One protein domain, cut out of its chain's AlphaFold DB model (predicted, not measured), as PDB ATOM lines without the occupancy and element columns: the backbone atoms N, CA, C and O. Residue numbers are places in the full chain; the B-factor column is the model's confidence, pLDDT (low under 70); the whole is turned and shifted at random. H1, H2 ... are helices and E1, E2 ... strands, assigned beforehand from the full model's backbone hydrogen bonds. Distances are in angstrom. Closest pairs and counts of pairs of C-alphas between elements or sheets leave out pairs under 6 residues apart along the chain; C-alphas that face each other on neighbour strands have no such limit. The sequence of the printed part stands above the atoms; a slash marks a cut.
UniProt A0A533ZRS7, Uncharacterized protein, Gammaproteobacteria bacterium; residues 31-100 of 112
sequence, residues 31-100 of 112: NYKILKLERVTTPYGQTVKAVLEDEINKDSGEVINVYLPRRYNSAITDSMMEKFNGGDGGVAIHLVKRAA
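AT A GLANCE: This is residues 31 to 100 of the 112 residues of an uncharacterized protein of Gammaproteobacteria bacterium (UniProt A0A533ZRS7). A long, strongly twisted hairpin of E1 and E2, with the shorter E3 added beside E2, makes a small sheet, and one helix, H2, packs over its edge strand E1. The one-turn helix H1 comes just before H2 and only grazes the sheet, while residues 87 to 100, with no named element, turn back from the end of H2 and run past the sheet as a tail. The printed part has 70 residues with three named strands and two named helices, in the order E1 E2 E3 H1 H2; the sheet's order is E1 - E2 - E3, all antiparallel, and the class is mixed, helices and strands. The whole is compact, with a radius of gyration of the C-alphas of 12.6 A, and rounded, with spans of 34 by 28 by 23 A.

HOW THE PARTS SIT: Start at the first strand, E1, residues 32 to 42, an edge strand that bends by 77 degrees at residue 35. A tight link takes you into E2, residues 45 to 54, the inner strand, and the two form an antiparallel hairpin at 159 degrees. Look at C-alphas 34 and 52, which face each other at 4.6 A; N 38 and O 49 are within hydrogen-bond range at 2.9 A, and so are N 47 and O 40 at 2.8 A. After a short link comes E3, residues 63 to 67, the other edge strand and a second hairpin with E2, antiparallel at 152 degrees. Here C-alphas 49 and 67 face each other at 4.5 A, and N 52 and O 64 are within hydrogen-bond range at 2.8 A. The three strands make a meander, each strand the antiparallel neighbour of the one before. Next find H1, residues 72 to 75, which only grazes the sheet with its residues 72 to 74; its closest C-alphas to E2 are those of Asn 73 and Thr 47, 5.8 A apart. Then H2, residues 78 to 86, is on the sheet and over E1, at a height over the sheet of 8.1 A. It runs slantwise to the strands, at 35 degrees to E1 on the local plane. The closest C-alphas of E1 and H2 are those of Leu 37 and Met 81, 5.9 A apart. H1 and H2 are apart, though they follow each other. In H2 every O i to N i+4 pair is within hydrogen-bond range; H1 is too short for such a pair.

IN THESE COORDINATES: Find C-alpha 32 at (157.417, 125.523, 121.149); from there E1 runs 23.5 A to C-alpha 42. E2 begins at C-alpha 45, at (136.014, 137.148, 113.592), and runs 27.5 A to C-alpha 54. E3 goes from Val 63 to Tyr 67 over 13.2 A. H1 is found from Tyr 72 to Ala 75, and H2 runs 11.7 A from Asp 78 to Gly 86, where C-alpha 86 is at (151.322, 138.775, 134.109).

THE WHOLE: The printed part runs from residue 31 to residue 100 and has no cut. The two C-alphas farthest apart are those of Tyr 44 and Asp 59, at 34.5 A, while the first and last printed C-alphas, of Asn 31 and Ala 100, are 10.7 A apart. The links E1 to E2, E3 to H1 and H1 to H2 are tight, the link E2 to E3 is short, and no link is long. Follow residues 87 to 100 after H2: their C-alphas lie 9 to 19 A from the mean of the C-alphas. The mean pLDDT of the printed part is 76.0, and 15 residues are under 70, namely residue 61 and residues 87 to 100, where the model's confidence is low.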
ATOM      1  N   ASN A  31     159.632 121.493 120.029       71.25
ATOM      2  CA  ASN A  31     159.059 122.095 121.224       71.25
ATOM      3  C   ASN A  31     158.933 123.604 121.037       71.25
ATOM      4  O   ASN A  31     159.921 124.308 120.838       71.25
ATOM      5  N   TYR A  32     157.703 124.095 121.156       74.94
ATOM      6  CA  TYR A  32     157.417 125.523 121.149       74.94
ATOM      7  C   TYR A  32     156.987 125.975 122.533       74.94
ATOM      8  O   TYR A  32     156.064 125.397 123.114       74.94
ATOM      9  N   LYS A  33     157.598 127.053 123.018       77.81
ATOM     10  CA  LYS A  33     157.199 127.734 124.244       77.81
ATOM     11  C   LYS A  33     156.272 128.893 123.906       77.81
ATOM     12  O   LYS A  33     156.611 129.748 123.094       77.81
ATOM     13  N   ILE A  34     155.105 128.959 124.546       82.25
ATOM     14  CA  ILE A  34     154.244 130.143 124.445       82.25
ATOM     15  C   ILE A  34     154.878 131.274 125.265       82.25
ATOM     16  O   ILE A  34     155.102 131.128 126.463       82.25
ATOM     17  N   LEU A  35     155.143 132.409 124.628       82.88
ATOM     18  CA  LEU A  35     155.632 133.626 125.278       82.88
ATOM     19  C   LEU A  35     154.485 134.543 125.706       82.88
ATOM     20  O   LEU A  35     154.547 135.182 126.752       82.88
ATOM     21  N   LYS A  36     153.442 134.634 124.875       86.56
ATOM     22  CA  LYS A  36     152.312 135.541 125.093       86.56
ATOM     23  C   LYS A  36     151.050 135.026 124.416       86.56
ATOM     24  O   LYS A  36     151.109 134.499 123.304       86.56
ATOM     25  N   LEU A  37     149.907 135.263 125.050       88.44
ATOM     26  CA  LEU A  37     148.586 135.098 124.446       88.44
ATOM     27  C   LEU A  37     147.901 136.457 124.303       88.44
ATOM     28  O   LEU A  37     147.924 137.275 125.222       88.44
ATOM     29  N   GLU A  38     147.269 136.705 123.162       89.44
ATOM     30  CA  GLU A  38     146.469 137.909 122.948       89.44
ATOM     31  C   GLU A  38     145.195 137.608 122.166       89.44
ATOM     32  O   GLU A  38     145.176 136.791 121.246       89.44
ATOM     33  N   ARG A  39     144.111 138.294 122.523       89.62
ATOM     34  CA  ARG A  39     142.853 138.221 121.788       89.62
ATOM     35  C   ARG A  39     142.863 139.273 120.691       89.62
ATOM     36  O   ARG A  39     143.106 140.448 120.950       89.62
ATOM     37  N   VAL A  40     142.594 138.850 119.464       87.69
ATOM     38  CA  VAL A  40     142.686 139.702 118.277       87.69
ATOM     39  C   VAL A  40     141.464 139.531 117.395       87.69
ATOM     40  O   VAL A  40     140.919 138.438 117.246       87.69
ATOM     41  N   THR A  41     141.027 140.629 116.790       84.38
ATOM     42  CA  THR A  41     139.902 140.627 115.857       84.38
ATOM     43  C   THR A  41     140.440 140.547 114.439       84.38
ATOM     44  O   THR A  41     141.096 141.468 113.960       84.38
ATOM     45  N   THR A  42     140.170 139.432 113.766       79.25
ATOM     46  CA  THR A  42     140.495 139.244 112.346       79.25
ATOM     47  C   THR A  42     139.286 139.613 111.480       79.25
ATOM     48  O   THR A  42     138.164 139.647 111.997       79.25
ATOM     49  N   PRO A  43     139.449 139.799 110.154       76.00
ATOM     50  CA  PRO A  43     138.322 140.013 109.240       76.00
ATOM     51  C   PRO A  43     137.254 138.914 109.294       76.00
ATOM     52  O   PRO A  43     136.109 139.138 108.921       76.00
ATOM     53  N   TYR A  44     137.622 137.721 109.762       76.94
ATOM     54  CA  TYR A  44     136.721 136.582 109.837       76.94
ATOM     55  C   TYR A  44     136.053 136.437 111.215       76.94
ATOM     56  O   TYR A  44     135.159 135.605 111.374       76.94
ATOM     57  N   GLY A  45     136.487 137.209 112.213       79.31
ATOM     58  CA  GLY A  45     136.014 137.148 113.592       79.31
ATOM     59  C   GLY A  45     137.156 137.207 114.605       79.31
ATOM     60  O   GLY A  45     138.340 137.210 114.256       79.31
ATOM     61  N   GLN A  46     136.791 137.246 115.882       85.31
ATOM     62  CA  GLN A  46     137.754 137.199 116.975       85.31
ATOM     63  C   GLN A  46     138.503 135.858 116.982       85.31
ATOM     64  O   GLN A  46     137.932 134.826 116.624       85.31
ATOM     65  N   THR A  47     139.770 135.861 117.376       87.31
ATOM     66  CA  THR A  47     140.566 134.661 117.649       87.31
ATOM     67  C   THR A  47     141.608 134.943 118.735       87.31
ATOM     68  O   THR A  47     141.846 136.101 119.087       87.31
ATOM     69  N   VAL A  48     142.254 133.897 119.247       88.38
ATOM     70  CA  VAL A  48     143.429 134.021 120.119       88.38
ATOM     71  C   VAL A  48     144.687 133.865 119.267       88.38
ATOM     72  O   VAL A  48     144.791 132.931 118.469       88.38
ATOM     73  N   LYS A  49     145.644 134.775 119.424       88.06
ATOM     74  CA  LYS A  49     146.995 134.680 118.872       88.06
ATOM     75  C   LYS A  49     147.951 134.238 119.975       88.06
ATOM     76  O   LYS A  49     147.963 134.827 121.054       88.06
ATOM     77  N   ALA A  50     148.763 133.235 119.675       86.81
ATOM     78  CA  ALA A  50     149.900 132.836 120.483       86.81
ATOM     79  C   ALA A  50     151.191 133.352 119.842       86.81
ATOM     80  O   ALA A  50     151.384 133.232 118.630       86.81
ATOM     81  N   VAL A  51     152.059 133.940 120.658       87.06
ATOM     82  CA  VAL A  51     153.446 134.245 120.298       87.06
ATOM     83  C   VAL A  51     154.295 133.119 120.854       87.06
ATOM     84  O   VAL A  51     154.234 132.862 122.056       87.06
ATOM     85  N   LEU A  52     155.028 132.434 119.987       83.56
ATOM     86  CA  LEU A  52     155.818 131.257 120.318       83.56
ATOM     87  C   LEU A  52     157.310 131.530 120.129       83.56
ATOM     88  O   LEU A  52     157.694 132.307 119.257       83.56
ATOM     89  N   GLU A  53     158.123 130.833 120.906       81.44
ATOM     90  CA  GLU A  53     159.563 130.680 120.723       81.44
ATOM     91  C   GLU A  53     159.850 129.207 120.423       81.44
ATOM     92  O   GLU A  53     159.305 128.319 121.086       81.44
ATOM     93  N   ASP A  54     160.662 128.946 119.403       80.62
ATOM     94  CA  ASP A  54     161.205 127.612 119.149       80.62
ATOM     95  C   ASP A  54     162.335 127.345 120.147       80.62
ATOM     96  O   ASP A  54     163.335 128.060 120.168       80.62
ATOM     97  N   GLU A  55     162.195 126.313 120.978       76.12
ATOM     98  CA  GLU A  55     163.202 126.002 121.994       76.12
ATOM     99  C   GLU A  55     164.516 125.475 121.403       76.12
ATOM    100  O   GLU A  55     165.560 125.589 122.051       76.12
ATOM    101  N   ILE A  56     164.494 124.934 120.179       74.69
ATOM    102  CA  ILE A  56     165.692 124.468 119.463       74.69
ATOM    103  C   ILE A  56     166.488 125.666 118.941       74.69
ATOM    104  O   ILE A  56     167.712 125.687 119.041       74.69
ATOM    105  N   ASN A  57     165.789 126.675 118.420       73.19
ATOM    106  CA  ASN A  57     166.385 127.857 117.798       73.19
ATOM    107  C   ASN A  57     166.272 129.119 118.662       73.19
ATOM    108  O   ASN A  57     166.369 130.221 118.137       73.19
ATOM    109  N   LYS A  58     166.104 128.989 119.983       72.62
ATOM    110  CA  LYS A  58     165.889 130.123 120.905       72.62
ATOM    111  C   LYS A  58     166.933 131.244 120.787       72.62
ATOM    112  O   LYS A  58     166.618 132.413 120.979       72.62
ATOM    113  N   ASP A  59     168.170 130.900 120.424       75.06
ATOM    114  CA  ASP A  59     169.275 131.857 120.290       75.06
ATOM    115  C   ASP A  59     169.156 132.732 119.026       75.06
ATOM    116  O   ASP A  59     169.847 133.744 118.908       75.06
ATOM    117  N   SER A  60     168.268 132.381 118.085       72.75
ATOM    118  CA  SER A  60     167.970 133.202 116.905       72.75
ATOM    119  C   SER A  60     167.138 134.441 117.248       72.75
ATOM    120  O   SER A  60     167.130 135.405 116.481       72.75
ATOM    121  N   GLY A  61     166.428 134.423 118.385       69.31
ATOM    122  CA  GLY A  61     165.473 135.461 118.772       69.31
ATOM    123  C   GLY A  61     164.232 135.537 117.873       69.31
ATOM    124  O   GLY A  61     163.476 136.508 117.955       69.31
ATOM    125  N   GLU A  62     164.015 134.553 116.997       77.56
ATOM    126  CA  GLU A  62     162.862 134.525 116.102       77.56
ATOM    127  C   GLU A  62     161.595 134.100 116.855       77.56
ATOM    128  O   GLU A  62     161.533 133.039 117.478       77.56
ATOM    129  N   VAL A  63     160.558 134.938 116.774       82.00
ATOM    130  CA  VAL A  63     159.255 134.671 117.391       82.00
ATOM    131  C   VAL A  63     158.215 134.314 116.339       82.00
ATOM    132  O   VAL A  63     158.017 135.021 115.348       82.00
ATOM    133  N   ILE A  64     157.486 133.232 116.587       83.50
ATOM    134  CA  ILE A  64     156.483 132.700 115.668       83.50
ATOM    135  C   ILE A  64     155.101 133.167 116.127       83.50
ATOM    136  O   ILE A  64     154.677 132.917 117.254       83.50
ATOM    137  N   ASN A  65     154.366 133.843 115.245       86.50
ATOM    138  CA  ASN A  65     152.999 134.279 115.524       86.50
ATOM    139  C   ASN A  65     152.000 133.265 114.961       86.50
ATOM    140  O   ASN A  65     151.920 133.083 113.745       86.50
ATOM    141  N   VAL A  66     151.196 132.657 115.831       84.06
ATOM    142  CA  VAL A  66     150.235 131.611 115.459       84.06
ATOM    143  C   VAL A  66     148.825 132.010 115.864       84.06
ATOM    144  O   VAL A  66     148.558 132.323 117.023       84.06
ATOM    145  N   TYR A  67     147.888 131.948 114.920       85.06
ATOM    146  CA  TYR A  67     146.468 132.028 115.250       85.06
ATOM    147  C   TYR A  67     145.954 130.670 115.710       85.06
ATOM    148  O   TYR A  67     146.013 129.680 114.976       85.06
ATOM    149  N   LEU A  68     145.405 130.632 116.920       82.44
ATOM    150  CA  LEU A  68     144.766 129.436 117.440       82.44
ATOM    151  C   LEU A  68     143.402 129.223 116.763       82.44
ATOM    152  O   LEU A  68     142.741 130.183 116.355       82.44
ATOM    153  N   PRO A  69     142.942 127.966 116.646       83.12
ATOM    154  CA  PRO A  69     141.595 127.669 116.176       83.12
ATOM    155  C   PRO A  69     140.513 128.391 116.994       83.12
ATOM    156  O   PRO A  69     140.621 128.536 118.208       83.12
ATOM    157  N   ARG A  70     139.394 128.767 116.367       80.81
ATOM    158  CA  ARG A  70     138.353 129.581 117.032       80.81
ATOM    159  C   ARG A  70     137.745 128.981 118.295       80.81
ATOM    160  O   ARG A  70     137.288 129.736 119.144       80.81
ATOM    161  N   ARG A  71     137.751 127.654 118.439       80.81
ATOM    162  CA  ARG A  71     137.307 126.969 119.668       80.81
ATOM    163  C   ARG A  71     138.052 127.455 120.920       80.81
ATOM    164  O   ARG A  71     137.511 127.404 122.016       80.81
ATOM    165  N   TYR A  72     139.271 127.974 120.754       82.88
ATOM    166  CA  TYR A  72     140.048 128.536 121.852       82.88
ATOM    167  C   TYR A  72     139.518 129.892 122.337       82.88
ATOM    168  O   TYR A  72     139.834 130.269 123.456       82.88
ATOM    169  N   ASN A  73     138.657 130.595 121.588       82.31
ATOM    170  CA  ASN A  73     138.054 131.844 122.074       82.31
ATOM    171  C   ASN A  73     137.156 131.658 123.291       82.31
ATOM    172  O   ASN A  73     137.067 132.573 124.107       82.31
ATOM    173  N   SER A  74     136.448 130.529 123.359       80.44
ATOM    174  CA  SER A  74     135.569 130.185 124.476       80.44
ATOM    175  C   SER A  74     136.305 129.411 125.565       80.44
ATOM    176  O   SER A  74     135.929 129.506 126.725       80.44
ATOM    177  N   ALA A  75     137.344 128.653 125.200       84.12
ATOM    178  CA  ALA A  75     138.129 127.868 126.152       84.12
ATOM    179  C   ALA A  75     139.159 128.716 126.920       84.12
ATOM    180  O   ALA A  75     139.387 128.484 128.103       84.12
ATOM    181  N   ILE A  76     139.776 129.702 126.260       85.62
ATOM    182  CA  ILE A  76     140.742 130.615 126.873       85.62
ATOM    183  C   ILE A  76     139.994 131.875 127.299       85.62
ATOM    184  O   ILE A  76     139.497 132.629 126.463       85.62
ATOM    185  N   THR A  77     139.919 132.103 128.607       86.94
ATOM    186  CA  THR A  77     139.310 133.311 129.183       86.94
ATOM    187  C   THR A  77     140.326 134.442 129.307       86.94
ATOM    188  O   THR A  77     141.535 134.210 129.338       86.94
ATOM    189  N   ASP A  78     139.847 135.679 129.420       86.38
ATOM    190  CA  ASP A  78     140.730 136.843 129.546       86.38
ATOM    191  C   ASP A  78     141.543 136.799 130.847       86.38
ATOM    192  O   ASP A  78     142.748 137.021 130.815       86.38
ATOM    193  N   SER A  79     140.946 136.332 131.951       85.00
ATOM    194  CA  SER A  79     141.669 136.107 133.212       85.00
ATOM    195  C   SER A  79     142.790 135.065 133.082       85.00
ATOM    196  O   SER A  79     143.837 135.208 133.710       85.00
ATOM    197  N   MET A  80     142.608 134.018 132.264       86.12
ATOM    198  CA  MET A  80     143.678 133.046 131.994       86.12
ATOM    199  C   MET A  80     144.834 133.694 131.229       86.12
ATOM    200  O   MET A  80     145.987 133.457 131.575       86.12
ATOM    201  N   MET A  81     144.536 134.529 130.228       86.62
ATOM    202  CA  MET A  81     145.564 135.256 129.476       86.62
ATOM    203  C   MET A  81     146.285 136.284 130.343       86.62
ATOM    204  O   MET A  81     147.501 136.387 130.262       86.62
ATOM    205  N   GLU A  82     145.569 137.014 131.196       85.69
ATOM    206  CA  GLU A  82     146.164 137.973 132.134       85.69
ATOM    207  C   GLU A  82     147.085 137.285 133.137       85.69
ATOM    208  O   GLU A  82     148.211 137.728 133.331       85.69
ATOM    209  N   LYS A  83     146.650 136.165 133.727       82.56
ATOM    210  CA  LYS A  83     147.495 135.368 134.629       82.56
ATOM    211  C   LYS A  83     148.724 134.814 133.918       82.56
ATOM    212  O   LYS A  83     149.808 134.825 134.487       82.56
ATOM    213  N   PHE A  84     148.554 134.342 132.685       83.19
ATOM    214  CA  PHE A  84     149.649 133.819 131.876       83.19
ATOM    215  C   PHE A  84     150.663 134.912 131.510       83.19
ATOM    216  O   PHE A  84     151.861 134.724 131.692       83.19
ATOM    217  N   ASN A  85     150.182 136.063 131.033       85.31
ATOM    218  CA  ASN A  85     151.013 137.182 130.593       85.31
ATOM    219  C   ASN A  85     151.603 137.995 131.762       85.31
ATOM    220  O   ASN A  85     152.598 138.684 131.569       85.31
ATOM    221  N   GLY A  86     150.957 137.980 132.932       75.31
ATOM    222  CA  GLY A  86     151.322 138.775 134.109       75.31
ATOM    223  C   GLY A  86     152.151 138.035 135.164       75.31
ATOM    224  O   GLY A  86     152.547 138.651 136.148       75.31
ATOM    225  N   GLY A  87     152.392 136.732 134.994       68.81
ATOM    226  CA  GLY A  87     153.301 135.966 135.849       68.81
ATOM    227  C   GLY A  87     154.777 136.171 135.482       68.81
ATOM    228  O   GLY A  87     155.097 136.520 134.346       68.81
ATOM    229  N   ASP A  88     155.671 135.911 136.441       49.31
ATOM    230  CA  ASP A  88     157.125 135.841 136.232       49.31
ATOM    231  C   ASP A  88     157.436 134.673 135.279       49.31
ATOM    232  O   ASP A  88     157.535 133.523 135.695       49.31
ATOM    233  N   GLY A  89     157.504 134.959 133.977       48.97
ATOM    234  CA  GLY A  89     157.869 133.994 132.942       48.97
ATOM    235  C   GLY A  89     156.866 132.849 132.808       48.97
ATOM    236  O   GLY A  89     157.034 131.797 133.417       48.97
ATOM    237  N   GLY A  90     155.851 133.067 131.965       48.34
ATOM    238  CA  GLY A  90     154.777 132.135 131.634       48.34
ATOM    239  C   GLY A  90     155.159 130.659 131.720       48.34
ATOM    240  O   GLY A  90     156.187 130.229 131.192       48.34
ATOM    241  N   VAL A  91     154.295 129.889 132.391       52.53
ATOM    242  CA  VAL A  91     154.347 128.424 132.410       52.53
ATOM    243  C   VAL A  91     154.669 127.959 130.994       52.53
ATOM    244  O   VAL A  91     153.918 128.270 130.069       52.53
ATOM    245  N   ALA A  92     155.806 127.283 130.816       52.84
ATOM    246  CA  ALA A  92     156.207 126.758 129.521       52.84
ATOM    247  C   ALA A  92     155.189 125.685 129.116       52.84
ATOM    248  O   ALA A  92     155.263 124.527 129.518       52.84
ATOM    249  N   ILE A  93     154.162 126.107 128.386       58.06
ATOM    250  CA  ILE A  93     153.212 125.198 127.767       58.06
ATOM    251  C   ILE A  93     153.857 124.791 126.454       58.06
ATOM    252  O   ILE A  93     153.924 125.592 125.520       58.06
ATOM    253  N   HIS A  94     154.345 123.555 126.414       58.22
ATOM    254  CA  HIS A  94     154.903 122.968 125.207       58.22
ATOM    255  C   HIS A  94     153.759 122.592 124.264       58.22
ATOM    256  O   HIS A  94     152.922 121.736 124.568       58.22
ATOM    257  N   LEU A  95     153.696 123.260 123.115       60.03
ATOM    258  CA  LEU A  95     152.764 122.902 122.051       60.03
ATOM    259  C   LEU A  95     153.317 121.701 121.287       60.03
ATOM    260  O   LEU A  95     154.190 121.853 120.440       60.03
ATOM    261  N   VAL A  96     152.774 120.516 121.558       54.44
ATOM    262  CA  VAL A  96     153.085 119.310 120.784       54.44
ATOM    263  C   VAL A  96     152.038 119.133 119.685       54.44
ATOM    264  O   VAL A  96     150.829 119.169 119.940       54.44
ATOM    265  N   LYS A  97     152.478 118.921 118.439       50.25
ATOM    266  CA  LYS A  97     151.583 118.502 117.351       50.25
ATOM    267  C   LYS A  97     150.923 117.184 117.768       50.25
ATOM    268  O   LYS A  97     151.588 116.305 118.298       50.25
ATOM    269  N   ARG A  98     149.616 117.025 117.516       44.84
ATOM    270  CA  ARG A  98     148.783 115.881 117.970       44.84
ATOM    271  C   ARG A  98     149.349 114.487 117.626       44.84
ATOM    272  O   ARG A  98     148.899 113.503 118.195       44.84
ATOM    273  N   ALA A  99     150.315 114.410 116.712       37.03
ATOM    274  CA  ALA A  99     151.078 113.216 116.368       37.03
ATOM    275  C   ALA A  99     152.417 113.140 117.130       37.03
ATOM    276  O   ALA A  99     153.450 112.859 116.529       37.03
ATOM    277  N   ALA A 100     152.421 113.421 118.436       41.22
ATOM    278  CA  ALA A 100     153.568 113.086 119.269       41.22
ATOM    279  C   ALA A 100     153.770 111.567 119.181       41.22
ATOM    280  O   ALA A 100     152.833 110.806 119.445       41.22
TER     281      ALA A 100